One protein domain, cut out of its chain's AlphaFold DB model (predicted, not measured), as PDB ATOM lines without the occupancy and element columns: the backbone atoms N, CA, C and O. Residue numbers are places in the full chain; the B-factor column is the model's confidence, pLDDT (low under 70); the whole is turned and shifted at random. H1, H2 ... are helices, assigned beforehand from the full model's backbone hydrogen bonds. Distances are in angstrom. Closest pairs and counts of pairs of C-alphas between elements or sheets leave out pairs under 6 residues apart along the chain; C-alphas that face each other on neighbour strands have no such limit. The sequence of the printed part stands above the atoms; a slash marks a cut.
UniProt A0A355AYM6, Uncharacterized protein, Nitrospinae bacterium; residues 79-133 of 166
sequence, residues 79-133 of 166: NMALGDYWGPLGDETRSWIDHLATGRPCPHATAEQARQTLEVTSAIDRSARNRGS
ATOM      1  N   ASN A  79      14.644 -47.979 -15.961       56.84
ATOM      2  CA  ASN A  79      15.405 -48.954 -16.727       56.84
ATOM      3  C   ASN A  79      14.509 -49.902 -17.519       56.84
ATOM      4  O   ASN A  79      15.013 -50.734 -18.266       56.84
ATOM      5  N   MET A  80      13.207 -49.916 -17.259       67.38
ATOM      6  CA  MET A  80      12.362 -51.032 -17.686       67.38
ATOM      7  C   MET A  80      11.893 -50.990 -19.140       67.38
ATOM      8  O   MET A  80      10.723 -51.218 -19.408       67.38
ATOM      9  N   ALA A  81      12.816 -50.748 -20.069       58.53
ATOM     10  CA  ALA A  81      12.709 -50.660 -21.521       58.53
ATOM     11  C   ALA A  81      12.792 -52.053 -22.178       58.53
ATOM     12  O   ALA A  81      13.868 -52.478 -22.565       58.53
ATOM     13  N   LEU A  82      11.800 -52.938 -22.103       64.88
ATOM     14  CA  LEU A  82      10.729 -53.237 -23.077       64.88
ATOM     15  C   LEU A  82       9.694 -54.032 -22.271       64.88
ATOM     16  O   LEU A  82       9.292 -55.127 -22.641       64.88
ATOM     17  N   GLY A  83       9.247 -53.447 -21.144       55.81
ATOM     18  CA  GLY A  83       7.842 -53.122 -21.160       55.81
ATOM     19  C   GLY A  83       7.535 -52.369 -22.457       55.81
ATOM     20  O   GLY A  83       6.842 -52.906 -23.310       55.81
ATOM     21  N   ASP A  84       8.040 -51.160 -22.735       35.94
ATOM     22  CA  ASP A  84       9.272 -50.413 -22.366       35.94
ATOM     23  C   ASP A  84       9.177 -49.300 -21.292       35.94
ATOM     24  O   ASP A  84       8.168 -48.632 -21.175       35.94
ATOM     25  N   TYR A  85      10.277 -48.975 -20.606       56.78
ATOM     26  CA  TYR A  85      10.530 -47.890 -19.660       56.78
ATOM     27  C   TYR A  85      12.006 -47.445 -19.707       56.78
ATOM     28  O   TYR A  85      12.936 -48.154 -19.359       56.78
ATOM     29  N   TRP A  86      12.235 -46.216 -20.136       68.31
ATOM     30  CA  TRP A  86      13.557 -45.737 -20.543       68.31
ATOM     31  C   TRP A  86      14.177 -44.742 -19.562       68.31
ATOM     32  O   TRP A  86      15.393 -44.587 -19.543       68.31
ATOM     33  N   GLY A  87      13.335 -44.087 -18.760       81.12
ATOM     34  CA  GLY A  87      13.728 -43.213 -17.660       81.12
ATOM     35  C   GLY A  87      14.763 -42.123 -17.992       81.12
ATOM     36  O   GLY A  87      15.101 -41.878 -19.153       81.12
ATOM     37  N   PRO A  88      15.294 -41.469 -16.945       81.12
ATOM     38  CA  PRO A  88      16.355 -40.472 -17.077       81.12
ATOM     39  C   PRO A  88      17.609 -40.995 -17.793       81.12
ATOM     40  O   PRO A  88      18.304 -40.216 -18.432       81.12
ATOM     41  N   LEU A  89      17.877 -42.306 -17.747       79.81
ATOM     42  CA  LEU A  89      19.012 -42.934 -18.437       79.81
ATOM     43  C   LEU A  89      18.868 -42.915 -19.967       79.81
ATOM     44  O   LEU A  89      19.841 -42.690 -20.691       79.81
ATOM     45  N   GLY A  90      17.658 -43.152 -20.479       86.69
ATOM     46  CA  GLY A  90      17.366 -43.054 -21.905       86.69
ATOM     47  C   GLY A  90      17.523 -41.621 -22.410       86.69
ATOM     48  O   GLY A  90      18.084 -41.402 -23.484       86.69
ATOM     49  N   ASP A  91      17.087 -40.643 -21.620       87.75
ATOM     50  CA  ASP A  91      17.229 -39.222 -21.953       87.75
ATOM     51  C   ASP A  91      18.681 -38.752 -21.868       87.75
ATOM     52  O   ASP A  91      19.146 -38.036 -22.757       87.75
ATOM     53  N   GLU A  92      19.425 -39.235 -20.872       89.81
ATOM     54  CA  GLU A  92      20.867 -39.027 -20.763       89.81
ATOM     55  C   GLU A  92      21.565 -39.521 -22.041       89.81
ATOM     56  O   GLU A  92      22.231 -38.746 -22.731       89.81
ATOM     57  N   THR A  93      21.296 -40.766 -22.448       90.56
ATOM     58  CA  THR A  93      21.879 -41.377 -23.656       90.56
ATOM     59  C   THR A  93      21.544 -40.593 -24.928       90.56
ATOM     60  O   THR A  93      22.412 -40.367 -25.772       90.56
ATOM     61  N   ARG A  94      20.293 -40.144 -25.086       91.44
ATOM     62  CA  ARG A  94      19.888 -39.335 -26.248       91.44
ATOM     63  C   ARG A  94      20.581 -37.980 -26.273       91.44
ATOM     64  O   ARG A  94      20.966 -37.531 -27.349       91.44
ATOM     65  N   SER A  95      20.771 -37.349 -25.114       93.06
ATOM     66  CA  SER A  95      21.453 -36.056 -25.039       93.06
ATOM     67  C   SER A  95      22.933 -36.165 -25.426       93.06
ATOM     68  O   SER A  95      23.471 -35.267 -26.076       93.06
ATOM     69  N   TRP A  96      23.565 -37.307 -25.142       94.25
ATOM     70  CA  TRP A  96      24.905 -37.618 -25.637       94.25
ATOM     71  C   TRP A  96      24.946 -37.792 -27.158       94.25
ATOM     72  O   TRP A  96      25.820 -37.242 -27.829       94.25
ATOM     73  N   ILE A  97      23.989 -38.529 -27.728       96.00
ATOM     74  CA  ILE A  97      23.916 -38.738 -29.181       96.00
ATOM     75  C   ILE A  97      23.677 -37.409 -29.912       96.00
ATOM     76  O   ILE A  97      24.324 -37.160 -30.929       96.00
ATOM     77  N   ASP A  98      22.810 -36.532 -29.390       96.00
ATOM     78  CA  ASP A  98      22.586 -35.203 -29.980       96.00
ATOM     79  C   ASP A  98      23.859 -34.349 -29.944       96.00
ATOM     80  O   ASP A  98      24.202 -33.716 -30.945       96.00
ATOM     81  N   HIS A  99      24.614 -34.389 -28.839       95.94
ATOM     82  CA  HIS A  99      25.920 -33.733 -28.747       95.94
ATOM     83  C   HIS A  99      26.876 -34.214 -29.844       95.94
ATOM     84  O   HIS A  99      27.459 -33.390 -30.547       95.94
ATOM     85  N   LEU A 100      27.005 -35.530 -30.035       96.00
ATOM     86  CA  LEU A 100      27.884 -36.098 -31.059       96.00
ATOM     87  C   LEU A 100      27.443 -35.740 -32.482       96.00
ATOM     88  O   LEU A 100      28.283 -35.467 -33.337       96.00
ATOM     89  N   ALA A 101      26.135 -35.745 -32.743       97.75
ATOM     90  CA  ALA A 101      25.592 -35.486 -34.071       97.75
ATOM     91  C   ALA A 101      25.649 -34.002 -34.467       97.75
ATOM     92  O   ALA A 101      25.750 -33.687 -35.651       97.75
ATOM     93  N   THR A 102      25.559 -33.088 -33.497       97.31
ATOM     94  CA  THR A 102      25.343 -31.654 -33.767       97.31
ATOM     95  C   THR A 102      26.432 -30.735 -33.224       97.31
ATOM     96  O   THR A 102      26.481 -29.562 -33.592       97.31
ATOM     97  N   GLY A 103      27.293 -31.229 -32.333       94.81
ATOM     98  CA  GLY A 103      28.281 -30.426 -31.613       94.81
ATOM     99  C   GLY A 103      27.694 -29.531 -30.513       94.81
ATOM    100  O   GLY A 103      28.424 -28.721 -29.941       94.81
ATOM    101  N   ARG A 104      26.395 -29.640 -30.196       93.94
ATOM    102  CA  ARG A 104      25.763 -28.862 -29.114       93.94
ATOM    103  C   ARG A 104      26.347 -29.210 -27.749       93.94
ATOM    104  O   ARG A 104      26.617 -30.378 -27.528       93.94
ATOM    105  N   PRO A 105      26.484 -28.270 -26.798       92.88
ATOM    106  CA  PRO A 105      26.974 -28.578 -25.453       92.88
ATOM    107  C   PRO A 105      26.192 -29.704 -24.763       92.88
ATOM    108  O   PRO A 105      24.974 -29.796 -24.901       92.88
ATOM    109  N   CYS A 106      26.900 -30.524 -23.988       89.25
ATOM    110  CA  CYS A 106      26.348 -31.679 -23.288       89.25
ATOM    111  C   CYS A 106      26.556 -31.543 -21.771       89.25
ATOM    112  O   CYS A 106      27.659 -31.169 -21.363       89.25
ATOM    113  N   PRO A 107      25.556 -31.851 -20.924       89.94
ATOM    114  CA  PRO A 107      25.690 -31.740 -19.471       89.94
ATOM    115  C   PRO A 107      26.431 -32.922 -18.820       89.94
ATOM    116  O   PRO A 107      26.552 -32.954 -17.596       89.94
ATOM    117  N   HIS A 108      26.896 -33.911 -19.592       92.12
ATOM    118  CA  HIS A 108      27.548 -35.095 -19.033       92.12
ATOM    119  C   HIS A 108      28.916 -34.803 -18.430       92.12
ATOM    120  O   HIS A 108      29.629 -33.874 -18.817       92.12
ATOM    121  N   ALA A 109      29.290 -35.673 -17.494       92.31
ATOM    122  CA  ALA A 109      30.588 -35.624 -16.858       92.31
ATOM    123  C   ALA A 109      31.715 -35.744 -17.895       92.31
ATOM    124  O   ALA A 109      31.748 -36.665 -18.712       92.31
ATOM    125  N   THR A 110      32.681 -34.833 -17.819       91.31
ATOM    126  CA  THR A 110      33.914 -34.918 -18.601       91.31
ATOM    127  C   THR A 110      34.846 -35.987 -18.029       91.31
ATOM    128  O   THR A 110      34.752 -36.379 -16.861       91.31
ATOM    129  N   ALA A 111      35.825 -36.428 -18.824       92.38
ATOM    130  CA  ALA A 111      36.857 -37.358 -18.356       92.38
ATOM    131  C   ALA A 111      37.638 -36.809 -17.147       92.38
ATOM    132  O   ALA A 111      38.036 -37.560 -16.253       92.38
ATOM    133  N   GLU A 112      37.834 -35.491 -17.093       92.25
ATOM    134  CA  GLU A 112      38.493 -34.840 -15.969       92.25
ATOM    135  C   GLU A 112      37.660 -34.933 -14.684       92.25
ATOM    136  O   GLU A 112      38.196 -35.321 -13.640       92.25
ATOM    137  N   GLN A 113      36.357 -34.649 -14.777       93.00
ATOM    138  CA  GLN A 113      35.415 -34.766 -13.662       93.00
ATOM    139  C   GLN A 113      35.303 -36.220 -13.182       93.00
ATOM    140  O   GLN A 113      35.356 -36.482 -11.980       93.00
ATOM    141  N   ALA A 114      35.244 -37.187 -14.103       92.94
ATOM    142  CA  ALA A 114      35.234 -38.609 -13.764       92.94
ATOM    143  C   ALA A 114      36.507 -39.028 -13.006       92.94
ATOM    144  O   ALA A 114      36.437 -39.714 -11.981       92.94
ATOM    145  N   ARG A 115      37.679 -38.562 -13.454       93.50
ATOM    146  CA  ARG A 115      38.951 -38.824 -12.769       93.50
ATOM    147  C   ARG A 115      38.994 -38.195 -11.375       93.50
ATOM    148  O   ARG A 115      39.495 -38.823 -10.447       93.50
ATOM    149  N   GLN A 116      38.464 -36.985 -11.209       90.56
ATOM    150  CA  GLN A 116      38.376 -36.338  -9.900       90.56
ATOM    151  C   GLN A 116      37.502 -37.151  -8.931       90.56
ATOM    152  O   GLN A 116      37.905 -37.395  -7.793       90.56
ATOM    153  N   THR A 117      36.351 -37.645  -9.388       92.25
ATOM    154  CA  THR A 117      35.491 -38.541  -8.599       92.25
ATOM    155  C   THR A 117      36.225 -39.823  -8.192       92.25
ATOM    156  O   THR A 117      36.126 -40.261  -7.040       92.25
ATOM    157  N   LEU A 118      37.023 -40.407  -9.093       93.88
ATOM    158  CA  LEU A 118      37.834 -41.590  -8.790       93.88
ATOM    159  C   LEU A 118      38.911 -41.309  -7.728       93.88
ATOM    160  O   LEU A 118      39.137 -42.123  -6.832       93.88
ATOM    161  N   GLU A 119      39.565 -40.151  -7.795       91.94
ATOM    162  CA  GLU A 119      40.566 -39.731  -6.807       91.94
ATOM    163  C   GLU A 119      39.940 -39.584  -5.408       91.94
ATOM    164  O   GLU A 119      40.491 -40.089  -4.424       91.94
ATOM    165  N   VAL A 120      38.755 -38.968  -5.317       91.50
ATOM    166  CA  VAL A 120      38.022 -38.794  -4.050       91.50
ATOM    167  C   VAL A 120      37.572 -40.137  -3.472       91.50
ATOM    168  O   VAL A 120      37.809 -40.414  -2.296       91.50
ATOM    169  N   THR A 121      36.964 -41.003  -4.282       92.69
ATOM    170  CA  THR A 121      36.494 -42.325  -3.824       92.69
ATOM    171  C   THR A 121      37.650 -43.235  -3.402       92.69
ATOM    172  O   THR A 121      37.567 -43.896  -2.366       92.69
ATOM    173  N   SER A 122      38.782 -43.179  -4.107       92.88
ATOM    174  CA  SER A 122      40.014 -43.875  -3.708       92.88
ATOM    175  C   SER A 122      40.558 -43.370  -2.367       92.88
ATOM    176  O   SER A 122      41.042 -44.153  -1.545       92.88
ATOM    177  N   ALA A 123      40.481 -42.061  -2.111       92.38
ATOM    178  CA  ALA A 123      40.868 -41.485  -0.828       92.38
ATOM    179  C   ALA A 123      39.931 -41.927   0.311       92.38
ATOM    180  O   ALA A 123      40.412 -42.207   1.411       92.38
ATOM    181  N   ILE A 124      38.624 -42.049   0.050       91.56
ATOM    182  CA  ILE A 124      37.641 -42.584   1.008       91.56
ATOM    183  C   ILE A 124      37.990 -44.031   1.382       91.56
ATOM    184  O   ILE A 124      38.096 -44.345   2.567       91.56
ATOM    185  N   ASP A 125      38.245 -44.891   0.395       92.38
ATOM    186  CA  ASP A 125      38.616 -46.296   0.611       92.38
ATOM    187  C   ASP A 125      39.924 -46.428   1.417       92.38
ATOM    188  O   ASP A 125      40.012 -47.144   2.420       92.38
ATOM    189  N   ARG A 126      40.943 -45.633   1.065       92.69
ATOM    190  CA  ARG A 126      42.188 -45.549   1.847       92.69
ATOM    191  C   ARG A 126      41.951 -45.047   3.271       92.69
ATOM    192  O   ARG A 126      42.601 -45.543   4.191       92.69
ATOM    193  N   SER A 127      41.063 -44.076   3.472       92.62
ATOM    194  CA  SER A 127      40.701 -43.568   4.801       92.62
ATOM    195  C   SER A 127      40.061 -44.657   5.658       92.62
ATOM    196  O   SER A 127      40.493 -44.865   6.795       92.62
ATOM    197  N   ALA A 128      39.116 -45.412   5.094       91.12
ATOM    198  CA  ALA A 128      38.439 -46.512   5.773       91.12
ATOM    199  C   ALA A 128      39.428 -47.591   6.247       91.12
ATOM    200  O   ALA A 128      39.410 -47.973   7.419       91.12
ATOM    201  N   ARG A 129      40.367 -48.010   5.384       92.81
ATOM    202  CA  ARG A 129      41.410 -48.992   5.746       92.81
ATOM    203  C   ARG A 129      42.375 -48.494   6.821       92.81
ATOM    204  O   ARG A 129      42.866 -49.279   7.624       92.81
ATOM    205  N   ASN A 130      42.612 -47.186   6.876       92.81
ATOM    206  CA  ASN A 130      43.544 -46.567   7.814       92.81
ATOM    207  C   ASN A 130      42.833 -45.921   9.014       92.81
ATOM    208  O   ASN A 130      43.267 -44.875   9.500       92.81
ATOM    209  N   ARG A 131      41.730 -46.520   9.488       89.69
ATOM    210  CA  ARG A 131      40.992 -46.101  10.699       89.69
ATOM    211  C   ARG A 131      40.579 -44.618  10.696       89.69
ATOM    212  O   ARG A 131      40.648 -43.949  11.723       89.69
ATOM    213  N   GLY A 132      40.162 -44.100   9.540       80.88
ATOM    214  CA  GLY A 132      39.728 -42.708   9.384       80.88
ATOM    215  C   GLY A 132      40.870 -41.709   9.182       80.88
ATOM    216  O   GLY A 132      40.682 -40.510   9.390       80.88
ATOM    217  N   SER A 133      42.058 -42.180   8.781       83.25
ATOM    218  CA  SER A 133      43.180 -41.303   8.425       83.25
ATOM    219  C   SER A 133      42.819 -40.347   7.288       83.25
ATOM    220  O   SER A 133      41.993 -40.648   6.423       83.25
TER     221      SER A 133
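Overview. This is residues 79 to 133 of the 166 residues of an uncharacterized protein of Nitrospinae bacterium (UniProt A0A355AYM6). The longest helix, H2, and a second helix, H1, form the two arms of an open, flat V, with residues 103 to 110 as its base and empty space between the arms. Residues 79 to 86 make a tail without a named element at the outer end of H1. The printed part has 55 residues with two named helices, H1 then H2, and no named strand; its class is all helix. It is extended, with a radius of gyration of the C-alphas of 17.3 A and spans of 46 by 32 by 10 A.

Along the chain. Find C-alpha 111 at (36.857, -37.358, -18.356); from there H2, residues 111 to 129, runs 27.1 A to C-alpha 129 at (41.410, -48.992, 5.746). H1, residues 87 to 102, is 23.0 A long and begins at C-alpha 87, (13.728, -43.213, -17.660).

Arrangement. H2 and H1 are apart, with no C-alpha of the one within 8 A of the other. A short link of 8 residues joins them. In H1 and H2, every O i to N i+4 pair is within hydrogen-bond range.

Size, cuts and confidence. The C-alphas farthest apart, of Thr 102 and Arg 131, are 49.3 A apart. The printed part has no cut. Look for pLDDT under 70 at residues 79 to 86.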